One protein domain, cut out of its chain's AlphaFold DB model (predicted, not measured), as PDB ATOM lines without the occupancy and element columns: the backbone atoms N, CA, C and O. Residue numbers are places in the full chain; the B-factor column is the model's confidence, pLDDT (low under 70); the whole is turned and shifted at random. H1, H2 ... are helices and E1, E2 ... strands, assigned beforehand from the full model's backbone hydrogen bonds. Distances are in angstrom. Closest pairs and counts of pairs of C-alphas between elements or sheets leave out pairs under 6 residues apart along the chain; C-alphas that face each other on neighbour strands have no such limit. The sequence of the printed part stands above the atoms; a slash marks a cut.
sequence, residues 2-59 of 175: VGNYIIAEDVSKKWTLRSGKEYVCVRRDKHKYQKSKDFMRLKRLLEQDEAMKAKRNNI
ATOM      1  N   VAL A   2     163.869 133.559 158.590       68.00
ATOM      2  CA  VAL A   2     163.039 132.406 158.204       68.00
ATOM      3  C   VAL A   2     161.797 132.948 157.497       68.00
ATOM      4  O   VAL A   2     160.896 133.489 158.136       68.00
ATOM      5  N   GLY A   3     161.779 132.882 156.163       77.19
ATOM      6  CA  GLY A   3     160.742 133.532 155.352       77.19
ATOM      7  C   GLY A   3     160.683 135.043 155.611       77.19
ATOM      8  O   GLY A   3     161.682 135.739 155.433       77.19
ATOM      9  N   ASN A   4     159.525 135.525 156.072       79.12
ATOM     10  CA  ASN A   4     159.284 136.930 156.433       79.12
ATOM     11  C   ASN A   4     159.634 137.265 157.895       79.12
ATOM     12  O   ASN A   4     159.432 138.397 158.328       79.12
ATOM     13  N   TYR A   5     160.131 136.298 158.669       71.69
ATOM     14  CA  TYR A   5     160.444 136.487 160.080       71.69
ATOM     15  C   TYR A   5     161.949 136.647 160.298       71.69
ATOM     16  O   TYR A   5     162.776 135.865 159.812       71.69
ATOM     17  N   ILE A   6     162.314 137.646 161.098       78.94
ATOM     18  CA  ILE A   6     163.657 137.766 161.660       78.94
ATOM     19  C   ILE A   6     163.611 137.142 163.046       78.94
ATOM     20  O   ILE A   6     163.051 137.712 163.977       78.94
ATOM     21  N   ILE A   7     164.186 135.950 163.159       77.00
ATOM     22  CA  ILE A   7     164.438 135.304 164.442       77.00
ATOM     23  C   ILE A   7     165.857 135.693 164.834       77.00
ATOM     24  O   ILE A   7     166.793 135.445 164.071       77.00
ATOM     25  N   ALA A   8     165.981 136.358 165.975       78.75
ATOM     26  CA  ALA A   8     167.252 136.713 166.574       78.75
ATOM     27  C   ALA A   8     167.298 136.072 167.959       78.75
ATOM     28  O   ALA A   8     166.451 136.353 168.812       78.75
ATOM     29  N   GLU A   9     168.254 135.171 168.138       66.81
ATOM     30  CA  GLU A   9     168.538 134.559 169.424       66.81
ATOM     31  C   GLU A   9     169.319 135.579 170.256       66.81
ATOM     32  O   GLU A   9     170.252 136.211 169.767       66.81
ATOM     33  N   ASP A  10     168.868 135.799 171.488       65.31
ATOM     34  CA  ASP A  10     169.525 136.666 172.472       65.31
ATOM     35  C   ASP A  10     169.569 138.181 172.154       65.31
ATOM     36  O   ASP A  10     170.587 138.867 172.241       65.31
ATOM     37  N   VAL A  11     168.410 138.754 171.810       71.75
ATOM     38  CA  VAL A  11     168.268 140.210 171.632       71.75
ATOM     39  C   VAL A  11     168.140 140.976 172.952       71.75
ATOM     40  O   VAL A  11     167.260 140.717 173.782       71.75
ATOM     41  N   SER A  12     168.959 142.023 173.080       74.31
ATOM     42  CA  SER A  12     168.902 143.020 174.148       74.31
ATOM     43  C   SER A  12     167.555 143.759 174.209       74.31
ATOM     44  O   SER A  12     166.764 143.788 173.264       74.31
ATOM     45  N   LYS A  13     167.272 144.423 175.343       80.00
ATOM     46  CA  LYS A  13     166.010 145.165 175.580       80.00
ATOM     47  C   LYS A  13     165.712 146.227 174.509       80.00
ATOM     48  O   LYS A  13     164.552 146.566 174.282       80.00
ATOM     49  N   LYS A  14     166.745 146.766 173.867       84.62
ATOM     50  CA  LYS A  14     166.665 147.633 172.690       84.62
ATOM     51  C   LYS A  14     167.533 147.020 171.602       84.62
ATOM     52  O   LYS A  14     168.632 146.560 171.909       84.62
ATOM     53  N   TRP A  15     167.049 147.042 170.374       86.06
ATOM     54  CA  TRP A  15     167.795 146.615 169.200       86.06
ATOM     55  C   TRP A  15     167.375 147.451 167.993       86.06
ATOM     56  O   TRP A  15     166.342 148.122 168.012       86.06
ATOM     57  N   THR A  16     168.200 147.436 166.957       85.69
ATOM     58  CA  THR A  16     168.023 148.261 165.763       85.69
ATOM     59  C   THR A  16     168.103 147.378 164.535       85.69
ATOM     60  O   THR A  16     169.063 146.628 164.373       85.69
ATOM     61  N   LEU A  17     167.107 147.474 163.663       87.56
ATOM     62  CA  LEU A  17     167.147 146.867 162.342       87.56
ATOM     63  C   LEU A  17     167.627 147.903 161.333       87.56
ATOM     64  O   LEU A  17     167.127 149.026 161.325       87.56
ATOM     65  N   ARG A  18     168.572 147.525 160.472       89.88
ATOM     66  CA  ARG A  18     169.060 148.376 159.386       89.88
ATOM     67  C   ARG A  18     168.757 147.733 158.038       89.88
ATOM     68  O   ARG A  18     169.102 146.573 157.826       89.88
ATOM     69  N   SER A  19     168.186 148.511 157.124       87.12
ATOM     70  CA  SER A  19     168.018 148.141 155.715       87.12
ATOM     71  C   SER A  19     168.641 149.228 154.840       87.12
ATOM     72  O   SER A  19     168.103 150.323 154.695       87.12
ATOM     73  N   GLY A  20     169.840 148.976 154.305       91.88
ATOM     74  CA  GLY A  20     170.580 149.965 153.515       91.88
ATOM     75  C   GLY A  20     170.937 151.227 154.315       91.88
ATOM     76  O   GLY A  20     171.854 151.202 155.144       91.88
ATOM     77  N   LYS A  21     170.241 152.338 154.041       91.88
ATOM     78  CA  LYS A  21     170.396 153.627 154.745       91.88
ATOM     79  C   LYS A  21     169.329 153.868 155.825       91.88
ATOM     80  O   LYS A  21     169.446 154.839 156.564       91.88
ATOM     81  N   GLU A  22     168.325 153.001 155.929       89.06
ATOM     82  CA  GLU A  22     167.210 153.145 156.868       89.06
ATOM     83  C   GLU A  22     167.454 152.371 158.167       89.06
ATOM     84  O   GLU A  22     168.068 151.297 158.159       89.06
ATOM     85  N   TYR A  23     166.936 152.908 159.275       91.62
ATOM     86  CA  TYR A  23     167.065 152.341 160.616       91.62
ATOM     87  C   TYR A  23     165.710 152.297 161.321       91.62
ATOM     88  O   TYR A  23     164.965 153.274 161.315       91.62
ATOM     89  N   VAL A  24     165.425 151.182 161.990       87.19
ATOM     90  CA  VAL A  24     164.244 151.007 162.841       87.19
ATOM     91  C   VAL A  24     164.693 150.556 164.223       87.19
ATOM     92  O   VAL A  24     165.262 149.478 164.381       87.19
ATOM     93  N   CYS A  25     164.426 151.377 165.235       86.44
ATOM     94  CA  CYS A  25     164.704 151.060 166.633       86.44
ATOM     95  C   CYS A  25     163.517 150.319 167.248       86.44
ATOM     96  O   CYS A  25     162.418 150.863 167.341       86.44
ATOM     97  N   VAL A  26     163.747 149.109 167.743       82.81
ATOM     98  CA  VAL A  26     162.735 148.305 168.423       82.81
ATOM     99  C   VAL A  26     163.110 148.163 169.892       82.81
ATOM    100  O   VAL A  26     164.225 147.782 170.255       82.81
ATOM    101  N   ARG A  27     162.160 148.481 170.775       82.94
ATOM    102  CA  ARG A  27     162.324 148.345 172.225       82.94
ATOM    103  C   ARG A  27     161.376 147.279 172.748       82.94
ATOM    104  O   ARG A  27     160.162 147.417 172.654       82.94
ATOM    105  N   ARG A  28     161.940 146.237 173.353       74.94
ATOM    106  CA  ARG A  28     161.184 145.172 174.005       74.94
ATOM    107  C   ARG A  28     160.702 145.654 175.370       74.94
ATOM    108  O   ARG A  28     161.485 145.821 176.307       74.94
ATOM    109  N   ASP A  29     159.398 145.856 175.486       78.81
ATOM    110  CA  ASP A  29     158.734 146.096 176.764       78.81
ATOM    111  C   ASP A  29     158.215 144.765 177.328       78.81
ATOM    112  O   ASP A  29     157.189 144.248 176.884       78.81
ATOM    113  N   LYS A  30     158.950 144.177 178.284       72.50
ATOM    114  CA  LYS A  30     158.616 142.861 178.860       72.50
ATOM    115  C   LYS A  30     157.213 142.837 179.475       72.50
ATOM    116  O   LYS A  30     156.517 141.842 179.310       72.50
ATOM    117  N   HIS A  31     156.798 143.906 180.158       74.19
ATOM    118  CA  HIS A  31     155.537 143.926 180.913       74.19
ATOM    119  C   HIS A  31     154.325 144.004 179.987       74.19
ATOM    120  O   HIS A  31     153.327 143.321 180.212       74.19
ATOM    121  N   LYS A  32     154.432 144.788 178.908       71.94
ATOM    122  CA  LYS A  32     153.389 144.856 177.876       71.94
ATOM    123  C   LYS A  32     153.352 143.595 177.018       71.94
ATOM    124  O   LYS A  32     152.272 143.141 176.663       71.94
ATOM    125  N   TYR A  33     154.514 143.010 176.727       66.81
ATOM    126  CA  TYR A  33     154.615 141.802 175.912       66.81
ATOM    127  C   TYR A  33     154.007 140.578 176.603       66.81
ATOM    128  O   TYR A  33     153.218 139.879 175.991       66.81
ATOM    129  N   GLN A  34     154.282 140.346 177.891       66.75
ATOM    130  CA  GLN A  34     153.722 139.191 178.614       66.75
ATOM    131  C   GLN A  34     152.191 139.207 178.722       66.75
ATOM    132  O   GLN A  34     151.575 138.149 178.796       66.75
ATOM    133  N   LYS A  35     151.581 140.398 178.728       71.81
ATOM    134  CA  LYS A  35     150.124 140.576 178.808       71.81
ATOM    135  C   LYS A  35     149.456 140.716 177.437       71.81
ATOM    136  O   LYS A  35     148.238 140.869 177.376       71.81
ATOM    137  N   SER A  36     150.219 140.712 176.340       73.50
ATOM    138  CA  SER A  36     149.643 140.939 175.016       73.50
ATOM    139  C   SER A  36     148.928 139.689 174.499       73.50
ATOM    140  O   SER A  36     149.368 138.552 174.696       73.50
ATOM    141  N   LYS A  37     147.815 139.905 173.785       77.62
ATOM    142  CA  LYS A  37     147.102 138.832 173.074       77.62
ATOM    143  C   LYS A  37     148.018 138.131 172.067       77.62
ATOM    144  O   LYS A  37     147.949 136.913 171.923       77.62
ATOM    145  N   ASP A  38     148.907 138.889 171.429       73.19
ATOM    146  CA  ASP A  38     149.854 138.373 170.441       73.19
ATOM    147  C   ASP A  38     150.882 137.429 171.059       73.19
ATOM    148  O   ASP A  38     151.206 136.408 170.456       73.19
ATOM    149  N   PHE A  39     151.349 137.702 172.283       76.88
ATOM    150  CA  PHE A  39     152.254 136.798 172.987       76.88
ATOM    151  C   PHE A  39     151.571 135.480 173.351       76.88
ATOM    152  O   PHE A  39     152.137 134.416 173.115       76.88
ATOM    153  N   MET A  40     150.334 135.532 173.855       77.00
ATOM    154  CA  MET A  40     149.553 134.323 174.146       77.00
ATOM    155  C   MET A  40     149.277 133.506 172.879       77.00
ATOM    156  O   MET A  40     149.385 132.280 172.893       77.00
ATOM    157  N   ARG A  41     148.968 134.182 171.765       80.44
ATOM    158  CA  ARG A  41     148.776 133.544 170.456       80.44
ATOM    159  C   ARG A  41     150.063 132.889 169.960       80.44
ATOM    160  O   ARG A  41     150.019 131.742 169.529       80.44
ATOM    161  N   LEU A  42     151.192 133.589 170.046       76.75
ATOM    162  CA  LEU A  42     152.495 133.065 169.640       76.75
ATOM    163  C   LEU A  42     152.901 131.860 170.496       76.75
ATOM    164  O   LEU A  42     153.315 130.846 169.946       76.75
ATOM    165  N   LYS A  43     152.712 131.935 171.819       78.00
ATOM    166  CA  LYS A  43     152.989 130.824 172.738       78.00
ATOM    167  C   LYS A  43     152.201 129.567 172.351       78.00
ATOM    168  O   LYS A  43     152.792 128.502 172.234       78.00
ATOM    169  N   ARG A  44     150.902 129.711 172.061       84.06
ATOM    170  CA  ARG A  44     150.040 128.599 171.621       84.06
ATOM    171  C   ARG A  44     150.488 127.999 170.283       84.06
ATOM    172  O   ARG A  44     150.431 126.789 170.118       84.06
ATOM    173  N   LEU A  45     150.928 128.832 169.335       81.94
ATOM    174  CA  LEU A  45     151.425 128.364 168.036       81.94
ATOM    175  C   LEU A  45     152.730 127.570 168.166       81.94
ATOM    176  O   LEU A  45     152.876 126.551 167.495       81.94
ATOM    177  N   LEU A  46     153.654 128.003 169.032       78.75
ATOM    178  CA  LEU A  46     154.878 127.240 169.299       78.75
ATOM    179  C   LEU A  46     154.565 125.893 169.963       78.75
ATOM    180  O   LEU A  46     155.091 124.876 169.533       78.75
ATOM    181  N   GLU A  47     153.667 125.876 170.946       82.31
ATOM    182  CA  GLU A  47     153.254 124.650 171.644       82.31
ATOM    183  C   GLU A  47     152.564 123.650 170.694       82.31
ATOM    184  O   GLU A  47     152.799 122.444 170.763       82.31
ATOM    185  N   GLN A  48     151.775 124.143 169.732       77.81
ATOM    186  CA  GLN A  48     151.206 123.318 168.661       77.81
ATOM    187  C   GLN A  48     152.274 122.755 167.713       77.81
ATOM    188  O   GLN A  48     152.175 121.594 167.318       77.81
ATOM    189  N   ASP A  49     153.287 123.545 167.345       76.69
ATOM    190  CA  ASP A  49     154.387 123.073 166.493       76.69
ATOM    191  C   ASP A  49     155.245 122.020 167.211       76.69
ATOM    192  O   ASP A  49     155.586 120.997 166.617       76.69
ATOM    193  N   GLU A  50     155.530 122.211 168.502       75.38
ATOM    194  CA  GLU A  50     156.219 121.227 169.345       75.38
ATOM    195  C   GLU A  50     155.411 119.932 169.484       75.38
ATOM    196  O   GLU A  50     155.959 118.847 169.281       75.38
ATOM    197  N   ALA A  51     154.098 120.021 169.721       71.94
ATOM    198  CA  ALA A  51     153.221 118.852 169.764       71.94
ATOM    199  C   ALA A  51     153.164 118.119 168.411       71.94
ATOM    200  O   ALA A  51     153.185 116.888 168.364       71.94
ATOM    201  N   MET A  52     153.139 118.852 167.296       63.50
ATOM    202  CA  MET A  52     153.178 118.268 165.952       63.50
ATOM    203  C   MET A  52     154.540 117.633 165.637       63.50
ATOM    204  O   MET A  52     154.583 116.578 165.002       63.50
ATOM    205  N   LYS A  53     155.651 118.216 166.102       72.50
ATOM    206  CA  LYS A  53     156.990 117.607 166.019       72.50
ATOM    207  C   LYS A  53     157.088 116.341 166.868       72.50
ATOM    208  O   LYS A  53     157.569 115.331 166.369       72.50
ATOM    209  N   ALA A  54     156.570 116.355 168.095       68.25
ATOM    210  CA  ALA A  54     156.532 115.179 168.963       68.25
ATOM    211  C   ALA A  54     155.687 114.044 168.360       68.25
ATOM    212  O   ALA A  54     156.094 112.885 168.399       68.25
ATOM    213  N   LYS A  55     154.553 114.371 167.726       62.03
ATOM    214  CA  LYS A  55     153.732 113.398 166.987       62.03
ATOM    215  C   LYS A  55     154.445 112.831 165.758       62.03
ATOM    216  O   LYS A  55     154.375 111.634 165.531       62.03
ATOM    217  N   ARG A  56     155.168 113.656 164.991       58.06
ATOM    218  CA  ARG A  56     155.984 113.181 163.852       58.06
ATOM    219  C   ARG A  56     157.130 112.266 164.287       58.06
ATOM    220  O   ARG A  56     157.457 111.333 163.567       58.06
ATOM    221  N   ASN A  57     157.721 112.533 165.449       63.28
ATOM    222  CA  ASN A  57     158.812 111.726 165.993       63.28
ATOM    223  C   ASN A  57     158.318 110.395 166.596       63.28
ATOM    224  O   ASN A  57     159.095 109.450 166.681       63.28
ATOM    225  N   ASN A  58     157.032 110.288 166.950       59.56
ATOM    226  CA  ASN A  58     156.378 109.047 167.375       59.56
ATOM    227  C   ASN A  58     155.624 108.391 166.205       59.56
ATOM    228  O   ASN A  58     154.400 108.282 166.209       59.56
ATOM    229  N   ILE A  59     156.363 107.936 165.191       53.94
ATOM    230  CA  ILE A  59     155.809 107.286 163.987       53.94
ATOM    231  C   ILE A  59     155.156 105.916 164.271       53.94
ATOM    232  O   ILE A  59     154.393 105.416 163.453       53.94
TER     233      ILE A  59
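This is residues 2 to 59 of the 175 residues of an uncharacterized protein of Helicobacter pylori (UniProt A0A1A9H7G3). The model is an open, wide V of two arms: the antiparallel hairpin of E1 and E2 makes one arm, the long helix H2 makes the other, and the short helix H1 sits at the corner between them. A stretch with no named element, residues 2 to 13, begins in the space between the arms and runs to the base of the hairpin. The hairpin's tip, residues 18 to 23, and the stretch from residue 31 to 59, with the whole of H2, stick out free. The printed part has 58 residues with two named strands and two named helices in the order E1, E2, H1, H2; the class is mixed, helices and strands. It is elongated, 49 by 29 by 18 A along its main axes, and only just extended, close to loose, with a radius of gyration of the C-alphas of 15.6 A.

The printed part begins at Val 2, whose C-alpha is at (163.039, 132.406, 158.204). Strand E1 holds residues 14 to 19 and is 17.0 A long from first to last C-alpha, starting with C-alpha 14 at (166.665, 147.633, 172.690). Strand E2, residues 22 to 27, is 16.8 A long. Helix H1, residues 30 to 34, is 6.1 A long. Helix H2, residues 37 to 57, is 30.4 A long and ends with C-alpha 57 at (158.812, 111.726, 165.993).

E1 and E2 form a hairpin of antiparallel neighbour strands, with 159 degrees between their directions. The C-alphas of Lys 14 and Arg 27, which face each other, are 4.4 A apart. N 17 and O 24 are within hydrogen-bond range at 2.8 A, and so are N 22 and O 19 at 3.0 A. H1 follows E2 over a tight link of 2 residues. H1 and H2 are close but not clearly touching; their closest C-alphas, those of Tyr 33 and Phe 39, are 6.3 A apart. E1 is apart from both H1 and H2, and E2 is apart from H2. In H1 and H2 every O i to N i+4 pair is within hydrogen-bond range.

The two C-alphas farthest apart, those of Lys 21 and Ile 59, are 49.5 A apart. The printed part has no cut. The links E1 to E2, E2 to H1 and H1 to H2 are each tight, with 2 residues. The mean pLDDT of the printed part is 76.5; it is under 70 at residue 2, residues 9 to 10, residues 33 to 34, residue 52 and residues 54 to 59.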